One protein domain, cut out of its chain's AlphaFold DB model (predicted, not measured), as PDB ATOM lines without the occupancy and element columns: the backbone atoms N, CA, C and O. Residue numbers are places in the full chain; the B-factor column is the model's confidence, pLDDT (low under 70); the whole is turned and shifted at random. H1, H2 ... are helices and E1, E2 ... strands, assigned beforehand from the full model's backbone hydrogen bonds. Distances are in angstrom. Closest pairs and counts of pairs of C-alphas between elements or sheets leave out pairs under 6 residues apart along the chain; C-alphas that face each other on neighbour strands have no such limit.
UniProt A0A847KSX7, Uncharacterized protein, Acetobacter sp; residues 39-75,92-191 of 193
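What this domain is: This is residues 39 to 75 and 92 to 191 of the 193 residues of an uncharacterized protein of Acetobacter sp (UniProt A0A847KSX7). What is the main shape? A twisted wall of six antiparallel strands has H2 over one face, running along E5, while H1 sits beside the edge strand E1. Beyond the other edge strand, E4, the long loop of residues 118 to 140 reaches out to make the far end of the longest axis. How is it made up? The printed part has 137 residues, with elements in the order H1 E1 E2 E3 E4 E5 E6 H2 and sheet order E1 E2 E3 E6 E5 E4; the class is mixed, helices and strands, with under half of the residues in named elements. It is compact, with a radius of gyration of the C-alphas of 14.6 A and spans of 43 by 33 by 29 A.

Where its parts are: Where does the printed part begin? H1, residues 39 to 50, is 16.1 A long and starts at C-alpha 39 at (278.106, 254.052, 342.063). Which strands follow? E1 is residues 69 to 74, 17.1 A, E2 is 93 to 98, 16.7 A, and E3 is 110 to 117, 19.5 A. E4 is 141 to 143, 6.7 A, E5 is 154 to 160, 20.3 A, and E6 is 163 to 169, 20.0 A. What comes last? H2, residues 174 to 189, is 22.7 A long and ends at C-alpha 189 at (265.651, 249.764, 359.678).

How they stand to each other: How are the strands paired? N 71 and O 96 for E1 and E2, at 3.0 A, N 95 and O 114 for the hairpin E2 and E3, at 2.8 A, and N 115 and O 166 for E3 and E6, at 2.9 A, are within hydrogen-bond range. So are N 156 and O 167 for the hairpin E5 and E6, at 2.8 A, and N 143 and O 155 for the hairpin E4 and E5, at 2.8 A. Which names fit? E4 E5 E6 is a meander, each strand the antiparallel neighbour of the one before, and E3 E4 E5 E6 is a Greek key, in which E3 is also the antiparallel neighbour of E6. Where are the helices? H2 is on the sheet at a height over the sheet of 9.9 A, over E5 and only just not over E6, on which 2 of its C-alphas fall; on the local plane it stands at 4 degrees to E5, along the strands. H1 only grazes the sheet, its closest C-alphas to E1 being those of Tyr 41 and Ala 70, 6.5 A apart; H1 and H2 are apart. In both helices every O i to N i+4 pair is within hydrogen-bond range.

The domain as a whole: How large is it? The two C-alphas farthest apart, those of Ala 50 and His 128, are 44.7 A apart. Where are the cut and the long links? Residues 76 to 91 are not printed, and C-alphas 75 and 92 are 5.6 A apart across the cut. Of the links that are printed whole, H1 to E1, E2 to E3 and E3 to E4 are long. Where is confidence low? The mean pLDDT of the printed part is 70.3, and 68 residues are under 70, among them residues 39 to 69 and 171 to 191.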
ATOM      1  N   SER A  39     276.902 253.598 341.352       45.06
ATOM      2  CA  SER A  39     278.106 254.052 342.063       45.06
ATOM      3  C   SER A  39     278.173 255.576 342.152       45.06
ATOM      4  O   SER A  39     278.401 256.081 343.236       45.06
ATOM      5  N   GLY A  40     277.868 256.316 341.080       53.25
ATOM      6  CA  GLY A  40     277.815 257.783 341.138       53.25
ATOM      7  C   GLY A  40     276.755 258.294 342.118       53.25
ATOM      8  O   GLY A  40     276.916 259.334 342.744       53.25
ATOM      9  N   TYR A  41     275.685 257.525 342.298       58.03
ATOM     10  CA  TYR A  41     274.666 257.766 343.311       58.03
ATOM     11  C   TYR A  41     275.173 257.481 344.740       58.03
ATOM     12  O   TYR A  41     274.901 258.253 345.659       58.03
ATOM     13  N   TYR A  42     275.950 256.411 344.932       56.94
ATOM     14  CA  TYR A  42     276.643 256.156 346.197       56.94
ATOM     15  C   TYR A  42     277.643 257.277 346.515       56.94
ATOM     16  O   TYR A  42     277.650 257.788 347.630       56.94
ATOM     17  N   ASP A  43     278.413 257.725 345.525       59.66
ATOM     18  CA  ASP A  43     279.380 258.815 345.667       59.66
ATOM     19  C   ASP A  43     278.683 260.136 346.026       59.66
ATOM     20  O   ASP A  43     279.151 260.875 346.893       59.66
ATOM     21  N   LEU A  44     277.514 260.404 345.431       62.06
ATOM     22  CA  LEU A  44     276.666 261.531 345.812       62.06
ATOM     23  C   LEU A  44     276.228 261.421 347.280       62.06
ATOM     24  O   LEU A  44     276.349 262.395 348.023       62.06
ATOM     25  N   ILE A  45     275.775 260.249 347.729       64.44
ATOM     26  CA  ILE A  45     275.415 260.021 349.136       64.44
ATOM     27  C   ILE A  45     276.606 260.251 350.060       64.44
ATOM     28  O   ILE A  45     276.454 260.917 351.082       64.44
ATOM     29  N   GLU A  46     277.779 259.714 349.731       66.62
ATOM     30  CA  GLU A  46     278.986 259.926 350.530       66.62
ATOM     31  C   GLU A  46     279.387 261.408 350.554       66.62
ATOM     32  O   GLU A  46     279.777 261.911 351.605       66.62
ATOM     33  N   SER A  47     279.195 262.151 349.459       62.91
ATOM     34  CA  SER A  47     279.441 263.601 349.425       62.91
ATOM     35  C   SER A  47     278.464 264.398 350.303       62.91
ATOM     36  O   SER A  47     278.866 265.332 351.004       62.91
ATOM     37  N   LEU A  48     277.190 263.995 350.339       59.47
ATOM     38  CA  LEU A  48     276.174 264.584 351.212       59.47
ATOM     39  C   LEU A  48     276.477 264.269 352.683       59.47
ATOM     40  O   LEU A  48     276.456 265.172 353.520       59.47
ATOM     41  N   LYS A  49     276.868 263.026 352.991       63.81
ATOM     42  CA  LYS A  49     277.338 262.633 354.330       63.81
ATOM     43  C   LYS A  49     278.565 263.420 354.768       63.81
ATOM     44  O   LYS A  49     278.602 263.889 355.902       63.81
ATOM     45  N   ALA A  50     279.542 263.603 353.881       63.50
ATOM     46  CA  ALA A  50     280.725 264.417 354.148       63.50
ATOM     47  C   ALA A  50     280.372 265.889 354.426       63.50
ATOM     48  O   ALA A  50     281.085 266.564 355.162       63.50
ATOM     49  N   SER A  51     279.238 266.364 353.902       56.28
ATOM     50  CA  SER A  51     278.684 267.697 354.170       56.28
ATOM     51  C   SER A  51     277.849 267.766 355.460       56.28
ATOM     52  O   SER A  51     277.184 268.766 355.711       56.28
ATOM     53  N   GLY A  52     277.857 266.708 356.279       56.84
ATOM     54  CA  GLY A  52     277.094 266.621 357.526       56.84
ATOM     55  C   GLY A  52     275.633 266.196 357.351       56.84
ATOM     56  O   GLY A  52     274.907 266.105 358.338       56.84
ATOM     57  N   VAL A  53     275.189 265.893 356.125       51.03
ATOM     58  CA  VAL A  53     273.821 265.433 355.858       51.03
ATOM     59  C   VAL A  53     273.740 263.929 356.114       51.03
ATOM     60  O   VAL A  53     274.268 263.114 355.359       51.03
ATOM     61  N   SER A  54     273.060 263.526 357.187       51.69
ATOM     62  CA  SER A  54     272.841 262.106 357.484       51.69
ATOM     63  C   SER A  54     271.801 261.516 356.531       51.69
ATOM     64  O   SER A  54     270.605 261.617 356.760       51.69
ATOM     65  N   VAL A  55     272.241 260.903 355.431       52.41
ATOM     66  CA  VAL A  55     271.313 260.384 354.419       52.41
ATOM     67  C   VAL A  55     270.823 258.972 354.785       52.41
ATOM     68  O   VAL A  55     271.586 257.996 354.769       52.41
ATOM     69  N   GLY A  56     269.525 258.844 355.077       55.00
ATOM     70  CA  GLY A  56     268.825 257.574 355.326       55.00
ATOM     71  C   GLY A  56     268.416 256.812 354.058       55.00
ATOM     72  O   GLY A  56     267.433 256.082 354.081       55.00
ATOM     73  N   PHE A  57     269.098 257.023 352.932       59.16
ATOM     74  CA  PHE A  57     268.649 256.557 351.616       59.16
ATOM     75  C   PHE A  57     268.786 255.025 351.438       59.16
ATOM     76  O   PHE A  57     269.825 254.469 351.819       59.16
ATOM     77  N   PRO A  58     267.823 254.321 350.797       55.34
ATOM     78  CA  PRO A  58     268.060 252.991 350.233       55.34
ATOM     79  C   PRO A  58     269.359 252.869 349.414       55.34
ATOM     80  O   PRO A  58     269.570 253.542 348.410       55.34
ATOM     81  N   LEU A  59     270.216 251.920 349.796       53.16
ATOM     82  CA  LEU A  59     271.488 251.641 349.106       53.16
ATOM     83  C   LEU A  59     271.302 251.035 347.705       53.16
ATOM     84  O   LEU A  59     272.265 250.875 346.957       53.16
ATOM     85  N   ARG A  60     270.073 250.642 347.360       54.19
ATOM     86  CA  ARG A  60     269.714 250.048 346.075       54.19
ATOM     87  C   ARG A  60     268.370 250.594 345.633       54.19
ATOM     88  O   ARG A  60     267.372 250.417 346.329       54.19
ATOM     89  N   LEU A  61     268.363 251.225 344.467       54.75
ATOM     90  CA  LEU A  61     267.135 251.645 343.815       54.75
ATOM     91  C   LEU A  61     266.473 250.453 343.114       54.75
ATOM     92  O   LEU A  61     267.154 249.535 342.645       54.75
ATOM     93  N   PRO A  62     265.139 250.442 343.062       50.66
ATOM     94  CA  PRO A  62     264.372 249.328 342.540       50.66
ATOM     95  C   PRO A  62     264.317 249.318 341.012       50.66
ATOM     96  O   PRO A  62     263.296 249.666 340.449       50.66
ATOM     97  N   TYR A  63     265.395 248.917 340.339       53.50
ATOM     98  CA  TYR A  63     265.398 248.269 339.016       53.50
ATOM     99  C   TYR A  63     266.855 248.156 338.551       53.50
ATOM    100  O   TYR A  63     267.556 249.159 338.461       53.50
ATOM    101  N   SER A  64     267.334 246.950 338.237       56.12
ATOM    102  CA  SER A  64     268.690 246.767 337.699       56.12
ATOM    103  C   SER A  64     268.692 245.834 336.491       56.12
ATOM    104  O   SER A  64     268.925 244.631 336.607       56.12
ATOM    105  N   LYS A  65     268.443 246.435 335.323       52.50
ATOM    106  CA  LYS A  65     268.946 245.976 334.012       52.50
ATOM    107  C   LYS A  65     269.269 247.160 333.088       52.50
ATOM    108  O   LYS A  65     270.171 247.045 332.269       52.50
ATOM    109  N   ALA A  66     268.572 248.289 333.242       57.84
ATOM    110  CA  ALA A  66     268.879 249.540 332.549       57.84
ATOM    111  C   ALA A  66     269.924 250.375 333.312       57.84
ATOM    112  O   ALA A  66     270.068 250.237 334.529       57.84
ATOM    113  N   LYS A  67     270.645 251.247 332.595       65.19
ATOM    114  CA  LYS A  67     271.450 252.304 333.222       65.19
ATOM    115  C   LYS A  67     270.505 253.272 333.932       65.19
ATOM    116  O   LYS A  67     269.449 253.590 333.395       65.19
ATOM    117  N   LEU A  68     270.893 253.703 335.126       66.62
ATOM    118  CA  LEU A  68     270.145 254.663 335.924       66.62
ATOM    119  C   LEU A  68     270.989 255.920 336.093       66.62
ATOM    120  O   LEU A  68     272.178 255.824 336.414       66.62
ATOM    121  N   TYR A  69     270.359 257.067 335.890       69.44
ATOM    122  CA  TYR A  69     270.961 258.382 336.033       69.44
ATOM    123  C   TYR A  69     270.303 259.084 337.211       69.44
ATOM    124  O   TYR A  69     269.084 259.027 337.347       69.44
ATOM    125  N   ALA A  70     271.098 259.712 338.072       72.25
ATOM    126  CA  ALA A  70     270.576 260.533 339.152       72.25
ATOM    127  C   ALA A  70     271.021 261.989 339.024       72.25
ATOM    128  O   ALA A  70     272.163 262.279 338.649       72.25
ATOM    129  N   TRP A  71     270.103 262.888 339.358       71.62
ATOM    130  CA  TRP A  71     270.263 264.337 339.266       71.62
ATOM    131  C   TRP A  71     269.879 264.970 340.581       71.62
ATOM    132  O   TRP A  71     269.017 264.443 341.279       71.62
ATOM    133  N   THR A  72     270.500 266.096 340.912       70.06
ATOM    134  CA  THR A  72     270.138 266.848 342.110       70.06
ATOM    135  C   THR A  72     269.665 268.232 341.737       70.06
ATOM    136  O   THR A  72     270.249 268.880 340.868       70.06
ATOM    137  N   GLU A  73     268.624 268.683 342.423       67.31
ATOM    138  CA  GLU A  73     268.216 270.077 342.417       67.31
ATOM    139  C   GLU A  73     268.152 270.566 343.862       67.31
ATOM    140  O   GLU A  73     267.628 269.898 344.759       67.31
ATOM    141  N   SER A  74     268.726 271.743 344.096       59.56
ATOM    142  CA  SER A  74     268.482 272.485 345.330       59.56
ATOM    143  C   SER A  74     267.151 273.216 345.173       59.56
ATOM    144  O   SER A  74     266.885 273.761 344.100       59.56
ATOM    145  N   ALA A  75     266.332 273.254 346.229       54.44
ATOM    146  CA  ALA A  75     264.972 273.813 346.228       54.44
ATOM    147  C   ALA A  75     264.866 275.342 345.977       54.44
ATOM    148  O   ALA A  75     263.913 275.986 346.396       54.44
ATOM    149  N   GLN A  92     265.674 271.765 351.770       66.25
ATOM    150  CA  GLN A  92     265.127 270.763 350.865       66.25
ATOM    151  C   GLN A  92     266.145 270.366 349.792       66.25
ATOM    152  O   GLN A  92     266.562 271.179 348.962       66.25
ATOM    153  N   VAL A  93     266.515 269.086 349.803       72.75
ATOM    154  CA  VAL A  93     267.367 268.457 348.787       72.75
ATOM    155  C   VAL A  93     266.515 267.482 347.996       72.75
ATOM    156  O   VAL A  93     265.920 266.585 348.596       72.75
ATOM    157  N   LEU A  94     266.475 267.641 346.672       74.88
ATOM    158  CA  LEU A  94     265.795 266.724 345.761       74.88
ATOM    159  C   LEU A  94     266.816 265.951 344.932       74.88
ATOM    160  O   LEU A  94     267.764 266.525 344.393       74.88
ATOM    161  N   VAL A  95     266.605 264.641 344.823       76.31
ATOM    162  CA  VAL A  95     267.359 263.748 343.943       76.31
ATOM    163  C   VAL A  95     266.381 263.012 343.034       76.31
ATOM    164  O   VAL A  95     265.523 262.283 343.522       76.31
ATOM    165  N   PHE A  96     266.519 263.175 341.725       77.25
ATOM    166  CA  PHE A  96     265.696 262.502 340.717       77.25
ATOM    167  C   PHE A  96     266.408 261.271 340.163       77.25
ATOM    168  O   PHE A  96     267.637 261.257 340.086       77.25
ATOM    169  N   PHE A  97     265.640 260.265 339.742       76.25
ATOM    170  CA  PHE A  97     266.134 259.050 339.091       76.25
ATOM    171  C   PHE A  97     265.530 258.908 337.701       76.25
ATOM    172  O   PHE A  97     264.313 258.851 337.583       76.25
ATOM    173  N   ASP A  98     266.367 258.770 336.677       73.69
ATOM    174  CA  ASP A  98     265.960 258.708 335.271       73.69
ATOM    175  C   ASP A  98     266.550 257.481 334.561       73.69
ATOM    176  O   ASP A  98     267.619 256.969 334.918       73.69
ATOM    177  N   THR A  99     265.876 257.033 333.499       71.88
ATOM    178  CA  THR A  99     266.411 256.004 332.582       71.88
ATOM    179  C   THR A  99     267.321 256.568 331.497       71.88
ATOM    180  O   THR A  99     268.094 255.809 330.907       71.88
ATOM    181  N   THR A 100     267.262 257.877 331.234       71.12
ATOM    182  CA  THR A 100     268.066 258.533 330.200       71.12
ATOM    183  C   THR A 100     268.971 259.626 330.792       71.12
ATOM    184  O   THR A 100     268.633 260.262 331.792       71.12
ATOM    185  N   PRO A 101     270.163 259.840 330.201       71.25
ATOM    186  CA  PRO A 101     271.149 260.811 330.680       71.25
ATOM    187  C   PRO A 101     270.834 262.269 330.326       71.25
ATOM    188  O   PRO A 101     271.635 263.141 330.645       71.25
ATOM    189  N   ASP A 102     269.759 262.541 329.601       71.81
ATOM    190  CA  ASP A 102     269.434 263.848 329.026       71.81
ATOM    191  C   ASP A 102     268.139 264.442 329.584       71.81
ATOM    192  O   ASP A 102     267.752 265.540 329.196       71.81
ATOM    193  N   CYS A 103     267.482 263.754 330.518       70.31
ATOM    194  CA  CYS A 103     266.238 264.253 331.081       70.31
ATOM    195  C   CYS A 103     266.421 265.273 332.198       70.31
ATOM    196  O   CYS A 103     265.474 265.996 332.472       70.31
ATOM    197  N   HIS A 104     267.602 265.382 332.815       70.19
ATOM    198  CA  HIS A 104     267.871 266.393 333.846       70.19
ATOM    199  C   HIS A 104     266.803 266.454 334.961       70.19
ATOM    200  O   HIS A 104     266.468 267.538 335.425       70.19
ATOM    201  N   GLY A 105     266.228 265.319 335.378       67.50
ATOM    202  CA  GLY A 105     265.148 265.311 336.370       67.50
ATOM    203  C   GLY A 105     263.792 265.813 335.856       67.50
ATOM    204  O   GLY A 105     262.896 266.078 336.655       67.50
ATOM    205  N   ALA A 106     263.602 265.928 334.538       68.88
ATOM    206  CA  ALA A 106     262.313 266.254 333.945       68.88
ATOM    207  C   ALA A 106     261.245 265.254 334.406       68.88
ATOM    208  O   ALA A 106     261.402 264.040 334.262       68.88
ATOM    209  N   HIS A 107     260.132 265.778 334.926       65.62
ATOM    210  CA  HIS A 107     259.100 264.993 335.613       65.62
ATOM    211  C   HIS A 107     258.600 263.787 334.794       65.62
ATOM    212  O   HIS A 107     258.406 262.711 335.346       65.62
ATOM    213  N   TYR A 108     258.467 263.925 333.471       65.00
ATOM    214  CA  TYR A 108     257.994 262.853 332.585       65.00
ATOM    215  C   TYR A 108     259.017 261.731 332.330       65.00
ATOM    216  O   TYR A 108     258.641 260.661 331.858       65.00
ATOM    217  N   CYS A 109     260.300 261.960 332.616       69.00
ATOM    218  CA  CYS A 109     261.345 260.938 332.533       69.00
ATOM    219  C   CYS A 109     261.669 260.290 333.877       69.00
ATOM    220  O   CYS A 109     262.332 259.245 333.913       69.00
ATOM    221  N   SER A 110     261.229 260.935 334.958       71.88
ATOM    222  CA  SER A 110     261.562 260.533 336.307       71.88
ATOM    223  C   SER A 110     260.907 259.201 336.638       71.88
ATOM    224  O   SER A 110     259.687 259.057 336.677       71.88
ATOM    225  N   LEU A 111     261.743 258.208 336.917       74.38
ATOM    226  CA  LEU A 111     261.336 256.954 337.533       74.38
ATOM    227  C   LEU A 111     261.027 257.114 339.016       74.38
ATOM    228  O   LEU A 111     260.400 256.234 339.601       74.38
ATOM    229  N   GLY A 112     261.511 258.178 339.649       79.50
ATOM    230  CA  GLY A 112     261.336 258.396 341.070       79.50
ATOM    231  C   GLY A 112     262.109 259.594 341.587       79.50
ATOM    232  O   GLY A 112     263.020 260.109 340.939       79.50
ATOM    233  N   THR A 113     261.753 260.024 342.788       79.38
ATOM    234  CA  THR A 113     262.388 261.151 343.469       79.38
ATOM    235  C   THR A 113     262.693 260.771 344.904       79.38
ATOM    236  O   THR A 113     261.961 260.028 345.554       79.38
ATOM    237  N   TYR A 114     263.780 261.304 345.425       80.69
ATOM    238  CA  TYR A 114     264.057 261.322 346.842       80.69
ATOM    239  C   TYR A 114     264.157 262.744 347.329       80.69
ATOM    240  O   TYR A 114     264.801 263.575 346.691       80.69
ATOM    241  N   SER A 115     263.551 263.000 348.476       79.94
ATOM    242  CA  SER A 115     263.621 264.296 349.116       79.94
ATOM    243  C   SER A 115     264.014 264.175 350.575       79.94
ATOM    244  O   SER A 115     263.658 263.221 351.270       79.94
ATOM    245  N   VAL A 116     264.746 265.181 351.037       77.31
ATOM    246  CA  VAL A 116     264.947 265.457 352.458       77.31
ATOM    247  C   VAL A 116     264.276 266.785 352.744       77.31
ATOM    248  O   VAL A 116     264.451 267.732 351.984       77.31
ATOM    249  N   SER A 117     263.475 266.857 353.800       81.31
ATOM    250  CA  SER A 117     262.836 268.096 354.235       81.31
ATOM    251  C   SER A 117     262.615 268.089 355.741       81.31
ATOM    252  O   SER A 117     262.499 267.037 356.356       81.31
ATOM    253  N   ASP A 118     262.435 269.261 356.335       81.31
ATOM    254  CA  ASP A 118     262.008 269.370 357.735       81.31
ATOM    255  C   ASP A 118     260.477 269.404 357.886       81.31
ATOM    256  O   ASP A 118     259.956 269.828 358.924       81.31
ATOM    257  N   ALA A 119     259.728 269.100 356.823       85.12
ATOM    258  CA  ALA A 119     258.282 268.946 356.918       85.12
ATOM    259  C   ALA A 119     257.959 267.679 357.721       85.12
ATOM    260  O   ALA A 119     258.817 266.822 357.911       85.12
ATOM    261  N   LYS A 120     256.733 267.535 358.223       88.31
ATOM    262  CA  LYS A 120     256.286 266.254 358.795       88.31
ATOM    263  C   LYS A 120     255.866 265.304 357.664       88.31
ATOM    264  O   LYS A 120     255.423 265.807 356.635       88.31
ATOM    265  N   PRO A 121     255.942 263.971 357.857       89.19
ATOM    266  CA  PRO A 121     255.415 263.026 356.893       89.19
ATOM    267  C   PRO A 121     253.942 263.290 356.606       89.19
ATOM    268  O   PRO A 121     253.148 263.489 357.531       89.19
ATOM    269  N   GLU A 122     253.586 263.272 355.332       89.00
ATOM    270  CA  GLU A 122     252.233 263.566 354.877       89.00
ATOM    271  C   GLU A 122     251.356 262.306 354.873       89.00
ATOM    272  O   GLU A 122     251.798 261.217 354.497       89.00
ATOM    273  N   GLN A 123     250.095 262.459 355.285       89.81
ATOM    274  CA  GLN A 123     249.052 261.463 355.051       89.81
ATOM    275  C   GLN A 123     248.191 261.918 353.882       89.81
ATOM    276  O   GLN A 123     247.575 262.977 353.933       89.81
ATOM    277  N   MET A 124     248.140 261.092 352.850       86.44
ATOM    278  CA  MET A 124     247.381 261.345 351.639       86.44
ATOM    279  C   MET A 124     246.003 260.703 351.730       86.44
ATOM    280  O   MET A 124     245.820 259.640 352.343       86.44
ATOM    281  N   THR A 125     245.042 261.350 351.078       86.25
ATOM    282  CA  THR A 125     243.670 260.870 350.936       86.25
ATOM    283  C   THR A 125     243.306 260.704 349.467       86.25
ATOM    284  O   THR A 125     243.815 261.426 348.611       86.25
ATOM    285  N   ASP A 126     242.411 259.770 349.161       83.12
ATOM    286  CA  ASP A 126     241.812 259.673 347.833       83.12
ATOM    287  C   ASP A 126     240.810 260.818 347.573       83.12
ATOM    288  O   ASP A 126     240.501 261.627 348.453       83.12
ATOM    289  N   ARG A 127     240.250 260.862 346.359       80.88
ATOM    290  CA  ARG A 127     239.223 261.846 345.966       80.88
ATOM    291  C   ARG A 127     237.930 261.802 346.799       80.88
ATOM    292  O   ARG A 127     237.107 262.701 346.671       80.88
ATOM    293  N   HIS A 128     237.718 260.757 347.598       86.25
ATOM    294  CA  HIS A 128     236.571 260.606 348.496       86.25
ATOM    295  C   HIS A 128     236.948 260.895 349.962       86.25
ATOM    296  O   HIS A 128     236.135 260.662 350.856       86.25
ATOM    297  N   GLY A 129     238.168 261.377 350.224       86.50
ATOM    298  CA  GLY A 129     238.672 261.674 351.565       86.50
ATOM    299  C   GLY A 129     239.136 260.446 352.358       86.50
ATOM    300  O   GLY A 129     239.412 260.566 353.550       86.50
ATOM    301  N   GLN A 130     239.236 259.262 351.744       87.94
ATOM    302  CA  GLN A 130     239.732 258.063 352.422       87.94
ATOM    303  C   GLN A 130     241.251 258.113 352.548       87.94
ATOM    304  O   GLN A 130     241.945 258.304 351.553       87.94
ATOM    305  N   ILE A 131     241.780 257.887 353.754       90.12
ATOM    306  CA  ILE A 131     243.229 257.813 353.971       90.12
ATOM    307  C   ILE A 131     243.790 256.594 353.237       90.12
ATOM    308  O   ILE A 131     243.422 255.449 353.506       90.12
ATOM    309  N   ILE A 132     244.725 256.857 352.335       87.19
ATOM    310  CA  ILE A 132     245.395 255.853 351.503       87.19
ATOM    311  C   ILE A 132     246.810 255.553 351.997       87.19
ATOM    312  O   ILE A 132     247.341 254.464 351.762       87.19
ATOM    313  N   THR A 133     247.397 256.486 352.743       90.56
ATOM    314  CA  THR A 133     248.670 256.296 353.430       90.56
ATOM    315  C   THR A 133     248.531 255.292 354.569       90.56
ATOM    316  O   THR A 133     247.655 255.381 355.427       90.56
ATOM    317  N   ARG A 134     249.445 254.328 354.609       90.50
ATOM    318  CA  ARG A 134     249.493 253.241 355.585       90.50
ATOM    319  C   ARG A 134     250.738 253.377 356.442       90.50
ATOM    320  O   ARG A 134     251.848 253.449 355.922       90.50
ATOM    321  N   LYS A 135     250.568 253.330 357.761       90.88
ATOM    322  CA  LYS A 135     251.695 253.225 358.690       90.88
ATOM    323  C   LYS A 135     252.239 251.794 358.687       90.88
ATOM    324  O   LYS A 135     251.497 250.846 358.942       90.88
ATOM    325  N   LEU A 136     253.525 251.629 358.390       85.88
ATOM    326  CA  LEU A 136     254.220 250.348 358.469       85.88
ATOM    327  C   LEU A 136     254.659 250.056 359.913       85.88
ATOM    328  O   LEU A 136     254.616 250.916 360.792       85.88
ATOM    329  N   ARG A 137     255.097 248.815 360.174       82.75
ATOM    330  CA  ARG A 137     255.502 248.370 361.524       82.75
ATOM    331  C   ARG A 137     256.669 249.162 362.120       82.75
ATOM    332  O   ARG A 137     256.748 249.271 363.333       82.75
ATOM    333  N   ASP A 138     257.559 249.682 361.284       78.75
ATOM    334  CA  ASP A 138     258.713 250.498 361.687       78.75
ATOM    335  C   ASP A 138     258.362 251.984 361.885       78.75
ATOM    336  O   ASP A 138     259.233 252.793 362.179       78.75
ATOM    337  N   GLY A 139     257.089 252.354 361.724       85.81
ATOM    338  CA  GLY A 139     256.618 253.726 361.872       85.81
ATOM    339  C   GLY A 139     256.692 254.572 360.603       85.81
ATOM    340  O   GLY A 139     256.127 255.665 360.609       85.81
ATOM    341  N   SER A 140     257.298 254.075 359.521       86.94
ATOM    342  CA  SER A 140     257.273 254.753 358.222       86.94
ATOM    343  C   SER A 140     255.854 254.817 357.641       86.94
ATOM    344  O   SER A 140     254.988 253.992 357.952       86.94
ATOM    345  N   LEU A 141     255.601 255.822 356.807       89.94
ATOM    346  CA  LEU A 141     254.334 256.034 356.116       89.94
ATOM    347  C   LEU A 141     254.483 255.651 354.649       89.94
ATOM    348  O   LEU A 141     255.249 256.267 353.922       89.94
ATOM    349  N   PHE A 142     253.738 254.645 354.208       88.19
ATOM    350  CA  PHE A 142     253.714 254.191 352.825       88.19
ATOM    351  C   PHE A 142     252.404 254.595 352.158       88.19
ATOM    352  O   PHE A 142     251.332 254.222 352.628       88.19
ATOM    353  N   THR A 143     252.484 255.299 351.038       87.31
ATOM    354  CA  THR A 143     251.336 255.581 350.176       87.31
ATOM    355  C   THR A 143     251.510 254.775 348.892       87.31
ATOM    356  O   THR A 143     252.542 254.921 348.232       87.31
ATOM    357  N   PRO A 144     250.571 253.875 348.552       82.94
ATOM    358  CA  PRO A 144     250.659 253.137 347.301       82.94
ATOM    359  C   PRO A 144     250.500 254.084 346.106       82.94
ATOM    360  O   PRO A 144     250.054 255.215 346.250       82.94
ATOM    361  N   GLU A 145     250.873 253.614 344.921       78.25
ATOM    362  CA  GLU A 145     250.575 254.324 343.677       78.25
ATOM    363  C   GLU A 145     249.053 254.417 343.492       78.25
ATOM    364  O   GLU A 145     248.329 253.449 343.756       78.25
ATOM    365  N   HIS A 146     248.564 255.575 343.041       66.12
ATOM    366  CA  HIS A 146     247.139 255.808 342.814       66.12
ATOM    367  C   HIS A 146     246.831 256.064 341.345       66.12
ATOM    368  O   HIS A 146     247.419 256.930 340.708       66.12
ATOM    369  N   ALA A 147     245.808 255.374 340.834       49.88
ATOM    370  CA  ALA A 147     245.218 255.621 339.518       49.88
ATOM    371  C   ALA A 147     244.278 256.845 339.533       49.88
ATOM    372  O   ALA A 147     243.148 256.777 339.053       49.88
ATOM    373  N   MET A 148     244.697 257.959 340.139       44.34
ATOM    374  CA  MET A 148     243.898 259.188 340.199       44.34
ATOM    375  C   MET A 148     244.152 260.098 338.995       44.34
ATOM    376  O   MET A 148     244.280 261.293 339.182       44.34
ATOM    377  N   GLY A 149     244.197 259.558 337.770       42.94
ATOM    378  CA  GLY A 149     244.275 260.334 336.514       42.94
ATOM    379  C   GLY A 149     245.593 261.086 336.277       42.94
ATOM    380  O   GLY A 149     246.086 261.094 335.157       42.94
ATOM    381  N   ASP A 150     246.195 261.594 337.345       49.72
ATOM    382  CA  ASP A 150     247.519 262.164 337.448       49.72
ATOM    383  C   ASP A 150     248.371 261.142 338.204       49.72
ATOM    384  O   ASP A 150     248.031 260.690 339.300       49.72
ATOM    385  N   THR A 151     249.435 260.696 337.553       56.22
ATOM    386  CA  THR A 151     250.374 259.649 337.965       56.22
ATOM    387  C   THR A 151     251.056 259.975 339.293       56.22
ATOM    388  O   THR A 151     252.205 260.410 339.314       56.22
ATOM    389  N   PHE A 152     250.361 259.788 340.415       64.94
ATOM    390  CA  PHE A 152     250.959 259.976 341.729       64.94
ATOM    391  C   PHE A 152     251.819 258.748 342.057       64.94
ATOM    392  O   PHE A 152     251.264 257.654 342.226       64.94
ATOM    393  N   PRO A 153     253.159 258.888 342.116       77.00
ATOM    394  CA  PRO A 153     254.045 257.753 342.317       77.00
ATOM    395  C   PRO A 153     253.781 257.104 343.678       77.00
ATOM    396  O   PRO A 153     253.412 257.775 344.647       77.00
ATOM    397  N   ALA A 154     254.019 255.795 343.774       82.81
ATOM    398  CA  ALA A 154     254.105 255.159 345.082       82.81
ATOM    399  C   ALA A 154     255.210 255.848 345.887       82.81
ATOM    400  O   ALA A 154     256.255 256.191 345.333       82.81
ATOM    401  N   GLN A 155     254.998 256.035 347.185       86.31
ATOM    402  CA  GLN A 155     255.976 256.709 348.028       86.31
ATOM    403  C   GLN A 155     256.040 256.149 349.444       86.31
ATOM    404  O   GLN A 155     255.064 255.633 349.990       86.31
ATOM    405  N   ILE A 156     257.202 256.292 350.067       86.12
ATOM    406  CA  ILE A 156     257.428 256.007 351.479       86.12
ATOM    407  C   ILE A 156     258.129 257.188 352.140       86.12
ATOM    408  O   ILE A 156     259.091 257.727 351.600       86.12
ATOM    409  N   GLN A 157     257.643 257.567 353.315       88.62
ATOM    410  CA  GLN A 157     258.166 258.662 354.117       88.62
ATOM    411  C   GLN A 157     258.550 258.162 355.511       88.62
ATOM    412  O   GLN A 157     257.837 257.354 356.111       88.62
ATOM    413  N   TRP A 158     259.664 258.639 356.054       88.00
ATOM    414  CA  TRP A 158     260.087 258.329 357.421       88.00
ATOM    415  C   TRP A 158     260.837 259.505 358.036       88.00
ATOM    416  O   TRP A 158     261.398 260.337 357.325       88.00
ATOM    417  N   GLN A 159     260.849 259.570 359.366       85.19
ATOM    418  CA  GLN A 159     261.614 260.572 360.102       85.19
ATOM    419  C   GLN A 159     262.887 259.970 360.680       85.19
ATOM    420  O   GLN A 159     262.846 258.903 361.291       85.19
ATOM    421  N   ALA A 160     264.004 260.672 360.522       77.38
ATOM    422  CA  ALA A 160     265.252 260.376 361.214       77.38
ATOM    423  C   ALA A 160     266.064 261.663 361.419       77.38
ATOM    424  O   ALA A 160     266.117 262.524 360.543       77.38
ATOM    425  N   ASN A 161     266.718 261.798 362.575       76.06
ATOM    426  CA  ASN A 161     267.580 262.946 362.895       76.06
ATOM    427  C   ASN A 161     266.895 264.317 362.715       76.06
ATOM    428  O   ASN A 161     267.521 265.262 362.264       76.06
ATOM    429  N   GLY A 162     265.598 264.417 363.026       76.31
ATOM    430  CA  GLY A 162     264.836 265.667 362.886       76.31
ATOM    431  C   GLY A 162     264.368 265.999 361.465       76.31
ATOM    432  O   GLY A 162     263.615 266.955 361.302       76.31
ATOM    433  N   HIS A 163     264.722 265.186 360.467       79.81
ATOM    434  CA  HIS A 163     264.315 265.372 359.075       79.81
ATOM    435  C   HIS A 163     263.329 264.291 358.633       79.81
ATOM    436  O   HIS A 163     263.370 263.150 359.102       79.81
ATOM    437  N   THR A 164     262.464 264.649 357.694       83.56
ATOM    438  CA  THR A 164     261.623 263.729 356.934       83.56
ATOM    439  C   THR A 164     262.281 263.425 355.606       83.56
ATOM    440  O   THR A 164     262.578 264.315 354.809       83.56
ATOM    441  N   TYR A 165     262.453 262.141 355.360       83.31
ATOM    442  CA  TYR A 165     262.911 261.603 354.096       83.31
ATOM    443  C   TYR A 165     261.701 261.071 353.346       83.31
ATOM    444  O   TYR A 165     260.874 260.376 353.940       83.31
ATOM    445  N   SER A 166     261.610 261.375 352.058       84.50
ATOM    446  CA  SER A 166     260.627 260.789 351.152       84.50
ATOM    447  C   SER A 166     261.345 260.073 350.024       84.50
ATOM    448  O   SER A 166     262.330 260.575 349.488       84.50
ATOM    449  N   PHE A 167     260.845 258.903 349.654       84.06
ATOM    450  CA  PHE A 167     261.250 258.194 348.451       84.06
ATOM    451  C   PHE A 167     260.003 257.839 347.650       84.06
ATOM    452  O   PHE A 167     259.139 257.126 348.160       84.06
ATOM    453  N   SER A 168     259.922 258.315 346.412       84.00
ATOM    454  CA  SER A 168     258.841 258.043 345.473       84.00
ATOM    455  C   SER A 168     259.351 257.340 344.218       84.00
ATOM    456  O   SER A 168     260.502 257.519 343.816       84.00
ATOM    457  N   TRP A 169     258.504 256.519 343.603       79.06
ATOM    458  CA  TRP A 169     258.805 255.810 342.363       79.06
ATOM    459  C   TRP A 169     257.549 255.580 341.514       79.06
ATOM    460  O   TRP A 169     256.466 255.299 342.032       79.06
ATOM    461  N   ALA A 170     257.700 255.683 340.198       74.88
ATOM    462  CA  ALA A 170     256.628 255.524 339.226       74.88
ATOM    463  C   ALA A 170     256.489 254.066 338.751       74.88
ATOM    464  O   ALA A 170     257.492 253.383 338.526       74.88
ATOM    465  N   GLY A 171     255.244 253.610 338.553       62.91
ATOM    466  CA  GLY A 171     254.881 252.580 337.576       62.91
ATOM    467  C   GLY A 171     255.664 251.268 337.623       62.91
ATOM    468  O   GLY A 171     256.027 250.723 336.578       62.91
ATOM    469  N   LEU A 172     255.934 250.730 338.812       61.97
ATOM    470  CA  LEU A 172     256.543 249.406 338.927       61.97
ATOM    471  C   LEU A 172     255.475 248.318 338.795       61.97
ATOM    472  O   LEU A 172     254.435 248.370 339.448       61.97
ATOM    473  N   GLN A 173     255.774 247.257 338.038       61.97
ATOM    474  CA  GLN A 173     254.969 246.032 338.090       61.97
ATOM    475  C   GLN A 173     254.794 245.589 339.554       61.97
ATOM    476  O   GLN A 173     255.749 245.640 340.331       61.97
ATOM    477  N   THR A 174     253.608 245.110 339.944       59.94
ATOM    478  CA  THR A 174     253.237 244.841 341.352       59.94
ATOM    479  C   THR A 174     254.280 244.030 342.134       59.94
ATOM    480  O   THR A 174     254.564 244.322 343.297       59.94
ATOM    481  N   GLY A 175     254.895 243.023 341.502       58.22
ATOM    482  CA  GLY A 175     255.969 242.231 342.115       58.22
ATOM    483  C   GLY A 175     257.232 243.049 342.416       58.22
ATOM    484  O   GLY A 175     257.804 242.929 343.501       58.22
ATOM    485  N   ALA A 176     257.623 243.929 341.494       59.94
ATOM    486  CA  ALA A 176     258.740 244.849 341.667       59.94
ATOM    487  C   ALA A 176     258.427 245.915 342.728       59.94
ATOM    488  O   ALA A 176     259.268 246.162 343.587       59.94
ATOM    489  N   ALA A 177     257.207 246.461 342.764       62.62
ATOM    490  CA  ALA A 177     256.779 247.404 343.802       62.62
ATOM    491  C   ALA A 177     256.867 246.792 345.215       62.62
ATOM    492  O   ALA A 177     257.363 247.418 346.152       62.62
ATOM    493  N   ARG A 178     256.463 245.525 345.379       64.62
ATOM    494  CA  ARG A 178     256.581 244.821 346.665       64.62
ATOM    495  C   ARG A 178     258.035 244.580 347.070       64.62
ATOM    496  O   ARG A 178     258.374 244.785 348.233       64.62
ATOM    497  N   ALA A 179     258.884 244.142 346.139       63.25
ATOM    498  CA  ALA A 179     260.309 243.925 346.394       63.25
ATOM    499  C   ALA A 179     261.028 245.238 346.754       63.25
ATOM    500  O   ALA A 179     261.805 245.276 347.706       63.25
ATOM    501  N   THR A 180     260.689 246.322 346.055       63.22
ATOM    502  CA  THR A 180     261.130 247.695 346.343       63.22
ATOM    503  C   THR A 180     260.836 248.070 347.776       63.22
ATOM    504  O   THR A 180     261.742 248.421 348.523       63.22
ATOM    505  N   LEU A 181     259.574 247.925 348.181       67.19
ATOM    506  CA  LEU A 181     259.149 248.261 349.527       67.19
ATOM    507  C   LEU A 181     259.951 247.484 350.581       67.19
ATOM    508  O   LEU A 181     260.309 248.056 351.604       67.19
ATOM    509  N   GLN A 182     260.290 246.210 350.333       68.06
ATOM    510  CA  GLN A 182     261.137 245.432 351.247       68.06
ATOM    511  C   GLN A 182     262.589 245.931 351.302       68.06
ATOM    512  O   GLN A 182     263.152 246.003 352.391       68.06
ATOM    513  N   ILE A 183     263.186 246.292 350.162       63.50
ATOM    514  CA  ILE A 183     264.562 246.815 350.084       63.50
ATOM    515  C   ILE A 183     264.673 248.184 350.760       63.50
ATOM    516  O   ILE A 183     265.615 248.440 351.513       63.50
ATOM    517  N   VAL A 184     263.709 249.074 350.510       65.31
ATOM    518  CA  VAL A 184     263.682 250.393 351.147       65.31
ATOM    519  C   VAL A 184     263.504 250.226 352.651       65.31
ATOM    520  O   VAL A 184     264.293 250.759 353.426       65.31
ATOM    521  N   LYS A 185     262.555 249.382 353.065       66.50
ATOM    522  CA  LYS A 185     262.322 249.065 354.473       66.50
ATOM    523  C   LYS A 185     263.578 248.559 355.185       66.50
ATOM    524  O   LYS A 185     263.894 249.053 356.266       66.50
ATOM    525  N   SER A 186     264.297 247.594 354.609       64.00
ATOM    526  CA  SER A 186     265.514 247.051 355.232       64.00
ATOM    527  C   SER A 186     266.634 248.088 355.338       64.00
ATOM    528  O   SER A 186     267.400 248.060 356.295       64.00
ATOM    529  N   SER A 187     266.693 249.033 354.399       56.88
ATOM    530  CA  SER A 187     267.696 250.103 354.396       56.88
ATOM    531  C   SER A 187     267.433 251.181 355.453       56.88
ATOM    532  O   SER A 187     268.376 251.773 355.973       56.88
ATOM    533  N   VAL A 188     266.161 251.427 355.783       56.91
ATOM    534  CA  VAL A 188     265.757 252.359 356.848       56.91
ATOM    535  C   VAL A 188     265.965 251.730 358.228       56.91
ATOM    536  O   VAL A 188     266.493 252.367 359.137       56.91
ATOM    537  N   SER A 189     265.600 250.456 358.383       55.06
ATOM    538  CA  SER A 189     265.651 249.764 359.678       55.06
ATOM    539  C   SER A 189     267.060 249.351 360.123       55.06
ATOM    540  O   SER A 189     267.271 249.145 361.312       55.06
ATOM    541  N   SER A 190     268.050 249.302 359.226       50.47
ATOM    542  CA  SER A 190     269.446 248.998 359.583       50.47
ATOM    543  C   SER A 190     270.251 250.198 360.108       50.47
ATOM    544  O   SER A 190     271.455 250.062 360.317       50.47
ATOM    545  N   LYS A 191     269.647 251.389 360.234       44.31
ATOM    546  CA  LYS A 191     270.351 252.645 360.564       44.31
ATOM    547  C   LYS A 191     269.749 253.450 361.718       44.31
ATOM    548  O   LYS A 191     270.163 254.585 361.935       44.31
TER     549      LYS A 191